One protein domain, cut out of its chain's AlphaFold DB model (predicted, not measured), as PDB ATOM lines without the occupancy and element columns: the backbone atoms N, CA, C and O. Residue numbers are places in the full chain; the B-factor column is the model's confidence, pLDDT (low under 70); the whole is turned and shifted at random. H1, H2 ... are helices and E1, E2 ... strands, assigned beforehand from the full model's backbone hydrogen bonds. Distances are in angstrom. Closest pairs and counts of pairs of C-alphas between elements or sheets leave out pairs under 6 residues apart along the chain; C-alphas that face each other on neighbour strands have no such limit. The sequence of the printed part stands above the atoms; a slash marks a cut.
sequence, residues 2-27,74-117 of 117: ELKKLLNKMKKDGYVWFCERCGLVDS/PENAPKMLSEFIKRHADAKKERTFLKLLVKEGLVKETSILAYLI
ATOM      1  N   GLU A   2     143.644 132.023 154.887       84.19
ATOM      2  CA  GLU A   2     143.211 132.901 153.791       84.19
ATOM      3  C   GLU A   2     144.027 134.199 153.793       84.19
ATOM      4  O   GLU A   2     143.866 135.032 154.680       84.19
ATOM      5  N   LEU A   3     144.877 134.411 152.782       90.12
ATOM      6  CA  LEU A   3     145.679 135.640 152.640       90.12
ATOM      7  C   LEU A   3     144.829 136.923 152.652       90.12
ATOM      8  O   LEU A   3     145.287 137.961 153.120       90.12
ATOM      9  N   LYS A   4     143.568 136.839 152.208       89.19
ATOM     10  CA  LYS A   4     142.590 137.933 152.296       89.19
ATOM     11  C   LYS A   4     142.304 138.359 153.740       89.19
ATOM     12  O   LYS A   4     142.159 139.547 153.992       89.19
ATOM     13  N   LYS A   5     142.261 137.419 154.694       90.31
ATOM     14  CA  LYS A   5     142.069 137.739 156.118       90.31
ATOM     15  C   LYS A   5     143.253 138.526 156.667       90.31
ATOM     16  O   LYS A   5     143.045 139.532 157.332       90.31
ATOM     17  N   LEU A   6     144.477 138.115 156.331       91.19
ATOM     18  CA  LEU A   6     145.692 138.837 156.722       91.19
ATOM     19  C   LEU A   6     145.755 140.230 156.089       91.19
ATOM     20  O   LEU A   6     146.093 141.190 156.767       91.19
ATOM     21  N   LEU A   7     145.372 140.356 154.819       92.81
ATOM     22  CA  LEU A   7     145.304 141.645 154.134       92.81
ATOM     23  C   LEU A   7     144.291 142.583 154.805       92.81
ATOM     24  O   LEU A   7     144.614 143.729 155.096       92.81
ATOM     25  N   ASN A   8     143.080 142.094 155.083       92.62
ATOM     26  CA  ASN A   8     142.058 142.878 155.774       92.62
ATOM     27  C   ASN A   8     142.507 143.271 157.185       92.62
ATOM     28  O   ASN A   8     142.265 144.400 157.601       92.62
ATOM     29  N   LYS A   9     143.205 142.373 157.891       91.06
ATOM     30  CA  LYS A   9     143.808 142.674 159.191       91.06
ATOM     31  C   LYS A   9     144.853 143.781 159.075       91.06
ATOM     32  O   LYS A   9     144.764 144.752 159.806       91.06
ATOM     33  N   MET A  10     145.757 143.705 158.097       93.25
ATOM     34  CA  MET A  10     146.745 144.761 157.854       93.25
ATOM     35  C   MET A  10     146.089 146.111 157.548       93.25
ATOM     36  O   MET A  10     146.546 147.133 158.043       93.25
ATOM     37  N   LYS A  11     145.010 146.129 156.754       93.06
ATOM     38  CA  LYS A  11     144.266 147.362 156.447       93.06
ATOM     39  C   LYS A  11     143.572 147.958 157.672       93.06
ATOM     40  O   LYS A  11     143.477 149.174 157.770       93.06
ATOM     41  N   LYS A  12     143.057 147.107 158.562       93.75
ATOM     42  CA  LYS A  12     142.323 147.526 159.760       93.75
ATOM     43  C   LYS A  12     143.259 147.953 160.891       93.75
ATOM     44  O   LYS A  12     143.060 149.010 161.475       93.75
ATOM     45  N   ASP A  13     144.260 147.128 161.179       91.19
ATOM     46  CA  ASP A  13     145.108 147.245 162.367       91.19
ATOM     47  C   ASP A  13     146.454 147.926 162.045       91.19
ATOM     48  O   ASP A  13     147.218 148.254 162.945       91.19
ATOM     49  N   GLY A  14     146.780 148.123 160.762       93.06
ATOM     50  CA  GLY A  14     148.050 148.701 160.301       93.06
ATOM     51  C   GLY A  14     149.220 147.712 160.257       93.06
ATOM     52  O   GLY A  14     150.288 148.038 159.738       93.06
ATOM     53  N   TYR A  15     149.039 146.489 160.762       93.12
ATOM     54  CA  TYR A  15     150.075 145.460 160.785       93.12
ATOM     55  C   TYR A  15     149.501 144.040 160.756       93.12
ATOM     56  O   TYR A  15     148.317 143.794 160.986       93.12
ATOM     57  N   VAL A  16     150.378 143.075 160.492       93.75
ATOM     58  CA  VAL A  16     150.152 141.655 160.786       93.75
ATOM     59  C   VAL A  16     151.342 141.104 161.548       93.75
ATOM     60  O   VAL A  16     152.459 141.607 161.431       93.75
ATOM     61  N   TRP A  17     151.119 140.041 162.310       93.38
ATOM     62  CA  TRP A  17     152.225 139.327 162.925       93.38
ATOM     63  C   TRP A  17     153.003 138.534 161.880       93.38
ATOM     64  O   TRP A  17     152.432 137.901 160.986       93.38
ATOM     65  N   PHE A  18     154.321 138.552 162.017       94.88
ATOM     66  CA  PHE A  18     155.234 137.819 161.163       94.88
ATOM     67  C   PHE A  18     156.267 137.084 162.013       94.88
ATOM     68  O   PHE A  18     156.806 137.624 162.979       94.88
ATOM     69  N   CYS A  19     156.528 135.830 161.659       94.19
ATOM     70  CA  CYS A  19     157.566 135.021 162.269       94.19
ATOM     71  C   CYS A  19     158.762 134.960 161.326       94.19
ATOM     72  O   CYS A  19     158.660 134.403 160.239       94.19
ATOM     73  N   GLU A  20     159.927 135.426 161.760       92.38
ATOM     74  CA  GLU A  20     161.136 135.384 160.924       92.38
ATOM     75  C   GLU A  20     161.575 133.961 160.540       92.38
ATOM     76  O   GLU A  20     162.338 133.790 159.594       92.38
ATOM     77  N   ARG A  21     161.093 132.934 161.259       91.38
ATOM     78  CA  ARG A  21     161.352 131.516 160.955       91.38
ATOM     79  C   ARG A  21     160.232 130.815 160.193       91.38
ATOM     80  O   ARG A  21     160.510 129.866 159.470       91.38
ATOM     81  N   CYS A  22     158.976 131.214 160.398       92.31
ATOM     82  CA  CYS A  22     157.803 130.502 159.866       92.31
ATOM     83  C   CYS A  22     156.995 131.316 158.848       92.31
ATOM     84  O   CYS A  22     156.051 130.790 158.267       92.31
ATOM     85  N   GLY A  23     157.346 132.582 158.637       93.44
ATOM     86  CA  GLY A  23     156.673 133.485 157.720       93.44
ATOM     87  C   GLY A  23     155.411 134.099 158.319       93.44
ATOM     88  O   GLY A  23     155.315 134.377 159.518       93.44
ATOM     89  N   LEU A  24     154.424 134.325 157.456       92.81
ATOM     90  CA  LEU A  24     153.131 134.888 157.842       92.81
ATOM     91  C   LEU A  24     152.397 133.954 158.817       92.81
ATOM     92  O   LEU A  24     152.223 132.771 158.522       92.81
ATOM     93  N   VAL A  25     151.891 134.489 159.922       88.12
ATOM     94  CA  VAL A  25     151.213 133.711 160.972       88.12
ATOM     95  C   VAL A  25     149.750 134.118 161.100       88.12
ATOM     96  O   VAL A  25     149.417 135.302 161.102       88.12
ATOM     97  N   ASP A  26     148.873 133.121 161.192       76.06
ATOM     98  CA  ASP A  26     147.436 133.279 161.435       76.06
ATOM     99  C   ASP A  26     147.057 133.065 162.905       76.06
ATOM    100  O   ASP A  26     146.056 133.605 163.371       76.06
ATOM    101  N   SER A  27     147.886 132.316 163.626       75.88
ATOM    102  CA  SER A  27     147.741 131.961 165.029       75.88
ATOM    103  C   SER A  27     149.018 132.298 165.793       75.88
ATOM    104  O   SER A  27     150.143 132.176 165.293       75.88
ATOM    105  N   PRO A  74     152.840 147.732 156.273       94.69
ATOM    106  CA  PRO A  74     153.026 147.940 154.838       94.69
ATOM    107  C   PRO A  74     154.415 148.485 154.468       94.69
ATOM    108  O   PRO A  74     154.991 148.074 153.468       94.69
ATOM    109  N   GLU A  75     154.990 149.354 155.300       92.62
ATOM    110  CA  GLU A  75     156.289 149.993 155.053       92.62
ATOM    111  C   GLU A  75     157.462 149.003 155.097       92.62
ATOM    112  O   GLU A  75     158.362 149.069 154.259       92.62
ATOM    113  N   ASN A  76     157.457 148.068 156.055       93.81
ATOM    114  CA  ASN A  76     158.547 147.105 156.239       93.81
ATOM    115  C   ASN A  76     158.289 145.743 155.562       93.81
ATOM    116  O   ASN A  76     159.229 144.961 155.379       93.81
ATOM    117  N   ALA A  77     157.051 145.476 155.125       93.88
ATOM    118  CA  ALA A  77     156.657 144.239 154.457       93.88
ATOM    119  C   ALA A  77     157.512 143.879 153.229       93.88
ATOM    120  O   ALA A  77     157.865 142.702 153.111       93.88
ATOM    121  N   PRO A  78     157.906 144.817 152.335       93.69
ATOM    122  CA  PRO A  78     158.757 144.492 151.191       93.69
ATOM    123  C   PRO A  78     160.077 143.860 151.617       93.69
ATOM    124  O   PRO A  78     160.453 142.817 151.086       93.69
ATOM    125  N   LYS A  79     160.740 144.439 152.624       92.19
ATOM    126  CA  LYS A  79     162.006 143.932 153.152       92.19
ATOM    127  C   LYS A  79     161.810 142.576 153.825       92.19
ATOM    128  O   LYS A  79     162.474 141.611 153.461       92.19
ATOM    129  N   MET A  80     160.871 142.487 154.768       93.75
ATOM    130  CA  MET A  80     160.657 141.281 155.575       93.75
ATOM    131  C   MET A  80     160.242 140.074 154.728       93.75
ATOM    132  O   MET A  80     160.822 138.994 154.858       93.75
ATOM    133  N   LEU A  81     159.274 140.255 153.825       93.12
ATOM    134  CA  LEU A  81     158.813 139.174 152.955       93.12
ATOM    135  C   LEU A  81     159.902 138.772 151.967       93.12
ATOM    136  O   LEU A  81     160.118 137.581 151.772       93.12
ATOM    137  N   SER A  82     160.625 139.725 151.377       90.62
ATOM    138  CA  SER A  82     161.671 139.397 150.404       90.62
ATOM    139  C   SER A  82     162.866 138.695 151.040       90.62
ATOM    140  O   SER A  82     163.357 137.716 150.483       90.62
ATOM    141  N   GLU A  83     163.305 139.121 152.227       90.94
ATOM    142  CA  GLU A  83     164.347 138.411 152.974       90.94
ATOM    143  C   GLU A  83     163.921 136.983 153.322       90.94
ATOM    144  O   GLU A  83     164.713 136.053 153.182       90.94
ATOM    145  N   PHE A  84     162.665 136.786 153.729       92.88
ATOM    146  CA  PHE A  84     162.130 135.452 153.980       92.88
ATOM    147  C   PHE A  84     162.086 134.610 152.698       92.88
ATOM    148  O   PHE A  84     162.539 133.471 152.689       92.88
ATOM    149  N   ILE A  85     161.625 135.184 151.586       91.94
ATOM    150  CA  ILE A  85     161.566 134.511 150.281       91.94
ATOM    151  C   ILE A  85     162.961 134.112 149.780       91.94
ATOM    152  O   ILE A  85     163.102 133.050 149.178       91.94
ATOM    153  N   LYS A  86     163.991 134.930 150.033       89.19
ATOM    154  CA  LYS A  86     165.389 134.602 149.702       89.19
ATOM    155  C   LYS A  86     165.909 133.421 150.530       89.19
ATOM    156  O   LYS A  86     166.659 132.601 150.011       89.19
ATOM    157  N   ARG A  87     165.499 133.317 151.799       89.44
ATOM    158  CA  ARG A  87     165.913 132.238 152.716       89.44
ATOM    159  C   ARG A  87     165.123 130.939 152.525       89.44
ATOM    160  O   ARG A  87     165.628 129.873 152.866       89.44
ATOM    161  N   HIS A  88     163.903 131.013 151.993       88.19
ATOM    162  CA  HIS A  88     162.986 129.879 151.885       88.19
ATOM    163  C   HIS A  88     162.518 129.673 150.439       88.19
ATOM    164  O   HIS A  88     161.674 130.409 149.926       88.19
ATOM    165  N   ALA A  89     163.029 128.620 149.792       75.00
ATOM    166  CA  ALA A  89     162.742 128.310 148.388       75.00
ATOM    167  C   ALA A  89     161.236 128.144 148.084       75.00
ATOM    168  O   ALA A  89     160.787 128.542 147.009       75.00
ATOM    169  N   ASP A  90     160.452 127.635 149.044       81.56
ATOM    170  CA  ASP A  90     159.004 127.393 148.915       81.56
ATOM    171  C   ASP A  90     158.123 128.477 149.578       81.56
ATOM    172  O   ASP A  90     156.990 128.243 149.996       81.56
ATOM    173  N   ALA A  91     158.610 129.718 149.668       89.44
ATOM    174  CA  ALA A  91     157.856 130.862 150.204       89.44
ATOM    175  C   ALA A  91     156.764 131.385 149.238       89.44
ATOM    176  O   ALA A  91     156.611 132.592 149.012       89.44
ATOM    177  N   LYS A  92     156.006 130.482 148.597       89.69
ATOM    178  CA  LYS A  92     154.974 130.815 147.598       89.69
ATOM    179  C   LYS A  92     153.902 131.728 148.183       89.69
ATOM    180  O   LYS A  92     153.463 132.675 147.535       89.69
ATOM    181  N   LYS A  93     153.506 131.458 149.422       91.12
ATOM    182  CA  LYS A  93     152.497 132.220 150.152       91.12
ATOM    183  C   LYS A  93     152.947 133.661 150.405       91.12
ATOM    184  O   LYS A  93     152.181 134.584 150.148       91.12
ATOM    185  N   GLU A  94     154.177 133.856 150.860       93.69
ATOM    186  CA  GLU A  94     154.767 135.168 151.128       93.69
ATOM    187  C   GLU A  94     154.928 135.965 149.829       93.69
ATOM    188  O   GLU A  94     154.585 137.147 149.796       93.69
ATOM    189  N   ARG A  95     155.319 135.308 148.723       91.69
ATOM    190  CA  ARG A  95     155.323 135.919 147.380       91.69
ATOM    191  C   ARG A  95     153.933 136.397 146.973       91.69
ATOM    192  O   ARG A  95     153.782 137.516 146.485       91.69
ATOM    193  N   THR A  96     152.911 135.561 147.151       92.69
ATOM    194  CA  THR A  96     151.529 135.927 146.820       92.69
ATOM    195  C   THR A  96     151.038 137.077 147.691       92.69
ATOM    196  O   THR A  96     150.412 137.998 147.173       92.69
ATOM    197  N   PHE A  97     151.339 137.061 148.990       94.06
ATOM    198  CA  PHE A  97     150.943 138.134 149.891       94.06
ATOM    199  C   PHE A  97     151.608 139.461 149.521       94.06
ATOM    200  O   PHE A  97     150.913 140.462 149.399       94.06
ATOM    201  N   LEU A  98     152.913 139.456 149.230       92.31
ATOM    202  CA  LEU A  98     153.627 140.652 148.785       92.31
ATOM    203  C   LEU A  98     152.999 141.251 147.514       92.31
ATOM    204  O   LEU A  98     152.748 142.450 147.461       92.31
ATOM    205  N   LYS A  99     152.647 140.413 146.527       91.38
ATOM    206  CA  LYS A  99     151.931 140.855 145.314       91.38
ATOM    207  C   LYS A  99     150.549 141.441 145.616       91.38
ATOM    208  O   LYS A  99     150.139 142.395 144.959       91.38
ATOM    209  N   LEU A 100     149.826 140.885 146.590       93.94
ATOM    210  CA  LEU A 100     148.538 141.434 147.019       93.94
ATOM    211  C   LEU A 100     148.704 142.821 147.645       93.94
ATOM    212  O   LEU A 100     147.914 143.704 147.337       93.94
ATOM    213  N   LEU A 101     149.742 143.044 148.455       93.81
ATOM    214  CA  LEU A 101     150.003 144.363 149.044       93.81
ATOM    215  C   LEU A 101     150.236 145.441 147.973       93.81
ATOM    216  O   LEU A 101     149.731 146.551 148.119       93.81
ATOM    217  N   VAL A 102     150.931 145.103 146.880       92.56
ATOM    218  CA  VAL A 102     151.101 146.009 145.724       92.56
ATOM    219  C   VAL A 102     149.780 146.298 145.050       92.56
ATOM    220  O   VAL A 102     149.431 147.451 144.825       92.56
ATOM    221  N   LYS A 103     149.036 145.233 144.731       93.12
ATOM    222  CA  LYS A 103     147.766 145.333 144.014       93.12
ATOM    223  C   LYS A 103     146.765 146.222 144.756       93.12
ATOM    224  O   LYS A 103     145.975 146.912 144.127       93.12
ATOM    225  N   GLU A 104     146.812 146.200 146.081       94.19
ATOM    226  CA  GLU A 104     145.931 146.968 146.960       94.19
ATOM    227  C   GLU A 104     146.478 148.362 147.305       94.19
ATOM    228  O   GLU A 104     145.877 149.063 148.116       94.19
ATOM    229  N   GLY A 105     147.617 148.763 146.730       92.69
ATOM    230  CA  GLY A 105     148.221 150.081 146.936       92.69
ATOM    231  C   GLY A 105     148.846 150.296 148.318       92.69
ATOM    232  O   GLY A 105     149.224 151.418 148.641       92.69
ATOM    233  N   LEU A 106     148.977 149.243 149.134       92.06
ATOM    234  CA  LEU A 106     149.612 149.315 150.456       92.06
ATOM    235  C   LEU A 106     151.139 149.400 150.354       92.06
ATOM    236  O   LEU A 106     151.799 149.929 151.241       92.06
ATOM    237  N   VAL A 107     151.698 148.871 149.268       92.06
ATOM    238  CA  VAL A 107     153.131 148.855 148.982       92.06
ATOM    239  C   VAL A 107     153.357 149.384 147.572       92.06
ATOM    240  O   VAL A 107     152.684 148.963 146.633       92.06
ATOM    241  N   LYS A 108     154.341 150.271 147.395       87.38
ATOM    242  CA  LYS A 108     154.757 150.714 146.058       87.38
ATOM    243  C   LYS A 108     155.506 149.590 145.346       87.38
ATOM    244  O   LYS A 108     156.381 148.958 145.929       87.38
ATOM    245  N   GLU A 109     155.224 149.388 144.065       84.94
ATOM    246  CA  GLU A 109     155.898 148.369 143.250       84.94
ATOM    247  C   GLU A 109     157.427 148.556 143.218       84.94
ATOM    248  O   GLU A 109     158.187 147.595 143.348       84.94
ATOM    249  N   THR A 110     157.891 149.810 143.173       82.88
ATOM    250  CA  THR A 110     159.320 150.160 143.229       82.88
ATOM    251  C   THR A 110     160.006 149.695 144.512       82.88
ATOM    252  O   THR A 110     161.179 149.328 144.480       82.88
ATOM    253  N   SER A 111     159.278 149.638 145.631       77.50
ATOM    254  CA  SER A 111     159.796 149.157 146.913       77.50
ATOM    255  C   SER A 111     160.087 147.659 146.914       77.50
ATOM    256  O   SER A 111     160.760 147.188 147.820       77.50
ATOM    257  N   ILE A 112     159.595 146.903 145.931       77.75
ATOM    258  CA  ILE A 112     159.803 145.453 145.834       77.75
ATOM    259  C   ILE A 112     160.909 145.117 144.841       77.75
ATOM    260  O   ILE A 112     161.646 144.156 145.055       77.75
ATOM    261  N   LEU A 113     161.072 145.924 143.789       70.81
ATOM    262  CA  LEU A 113     162.159 145.766 142.820       70.81
ATOM    263  C   LEU A 113     163.536 145.776 143.497       70.81
ATOM    264  O   LEU A 113     164.394 144.984 143.129       70.81
ATOM    265  N   ALA A 114     163.706 146.581 144.551       63.81
ATOM    266  CA  ALA A 114     164.927 146.618 145.359       63.81
ATOM    267  C   ALA A 114     165.286 145.273 146.027       63.81
ATOM    268  O   ALA A 114     166.420 145.093 146.465       63.81
ATOM    269  N   TYR A 115     164.341 144.333 146.120       63.78
ATOM    270  CA  TYR A 115     164.523 143.072 146.837       63.78
ATOM    271  C   TYR A 115     164.258 141.811 146.000       63.78
ATOM    272  O   TYR A 115     164.492 140.711 146.500       63.78
ATOM    273  N   LEU A 116     163.785 141.944 144.755       56.56
ATOM    274  CA  LEU A 116     163.624 140.830 143.805       56.56
ATOM    275  C   LEU A 116     164.848 140.610 142.897       56.56
ATOM    276  O   LEU A 116     164.875 139.616 142.174       56.56
ATOM    277  N   ILE A 117     165.832 141.513 142.955       51.94
ATOM    278  CA  ILE A 117     167.183 141.352 142.394       51.94
ATOM    279  C   ILE A 117     168.062 140.634 143.432       51.94
ATOM    280  O   ILE A 117     168.872 139.782 143.016       51.94
TER     281      ILE A 117
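This is residues 2 to 27 and 74 to 117 of the 117 residues of an uncharacterized protein of Candidatus Geothermarchaeota archaeon (UniProt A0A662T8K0). Two helices, H2 and H3, lie side by side as a hairpin in the middle of a small helical domain; H1 packs on H3 at a slant, and the short H4 packs alongside H2. The one strand, E1, folds back through a turn onto residues 23 to 24 in a small antiparallel pairing. The printed part has 70 residues with four named helices and one named strand, in the order H1, E1, H2, H3, H4, and its class is mostly helix. It is compact, with a radius of gyration of the C-alphas of 11.1 A, and spans 31 by 26 by 17 A.

Start at the longest helix, H3, residues 92 to 103. With residues 94 to 98 alone it touches H2, residues 77 to 87; look at Leu 81 and Glu 94, whose C-alphas are the closest, 6.0 A apart. These two helices form a helical hairpin, at a shallow tilt of 24 degrees, opposite ways. With residues 97 to 101 alone H3 touches H1, residues 3 to 13, where the closest C-alphas, of Leu 3 and Phe 97, are 6.4 A apart. H1 and H3 run the same way at a steep tilt of 51 degrees. Now go to H4, residues 110 to 116: it touches H2, the same way at a shallow tilt of 10 degrees, and the closest C-alphas, of Pro 78 and Ile 112, are 5.5 A apart. H3 and H4 are near each other, and H1 is apart from both H2 and H4. E1, residues 16 to 19, pairs with no named strand; it is near H2 and apart from H3 and H4. Every O i to N i+4 pair is within hydrogen-bond range in H1, H2 and H3; in H4 1 of 3 is, beside 2 of 4 O i to N i+3 pairs.

Find C-alpha 92 at (154.974, 130.815, 147.598); from there H3 runs 16.6 A to C-alpha 103 at (147.766, 145.333, 144.014). H2, from Ala 77 to Arg 87, is 15.3 A long. H1 begins at C-alpha 3, (145.679, 135.640, 152.640), and is 15.2 A long to Asp 13. E1 measures 10.1 A from Val 16 to Cys 19, and H4 10.3 A from Thr 110 to C-alpha 116 at (163.624, 140.830, 143.805).

The two C-alphas farthest apart, of Ser 27 and Ile 117, are 31.3 A apart. Residues 28 to 73 are not printed, and C-alphas 27 and 74 stand 19.7 A apart across this cut, which falls in the link from E1 to H2. The links H1 to E1 and H2 to H3 are tight, and H3 to H4 is short. Look at the B-factor column for the model's confidence: the mean pLDDT of the printed part is 88.3, and residues 114 to 117 are under 70.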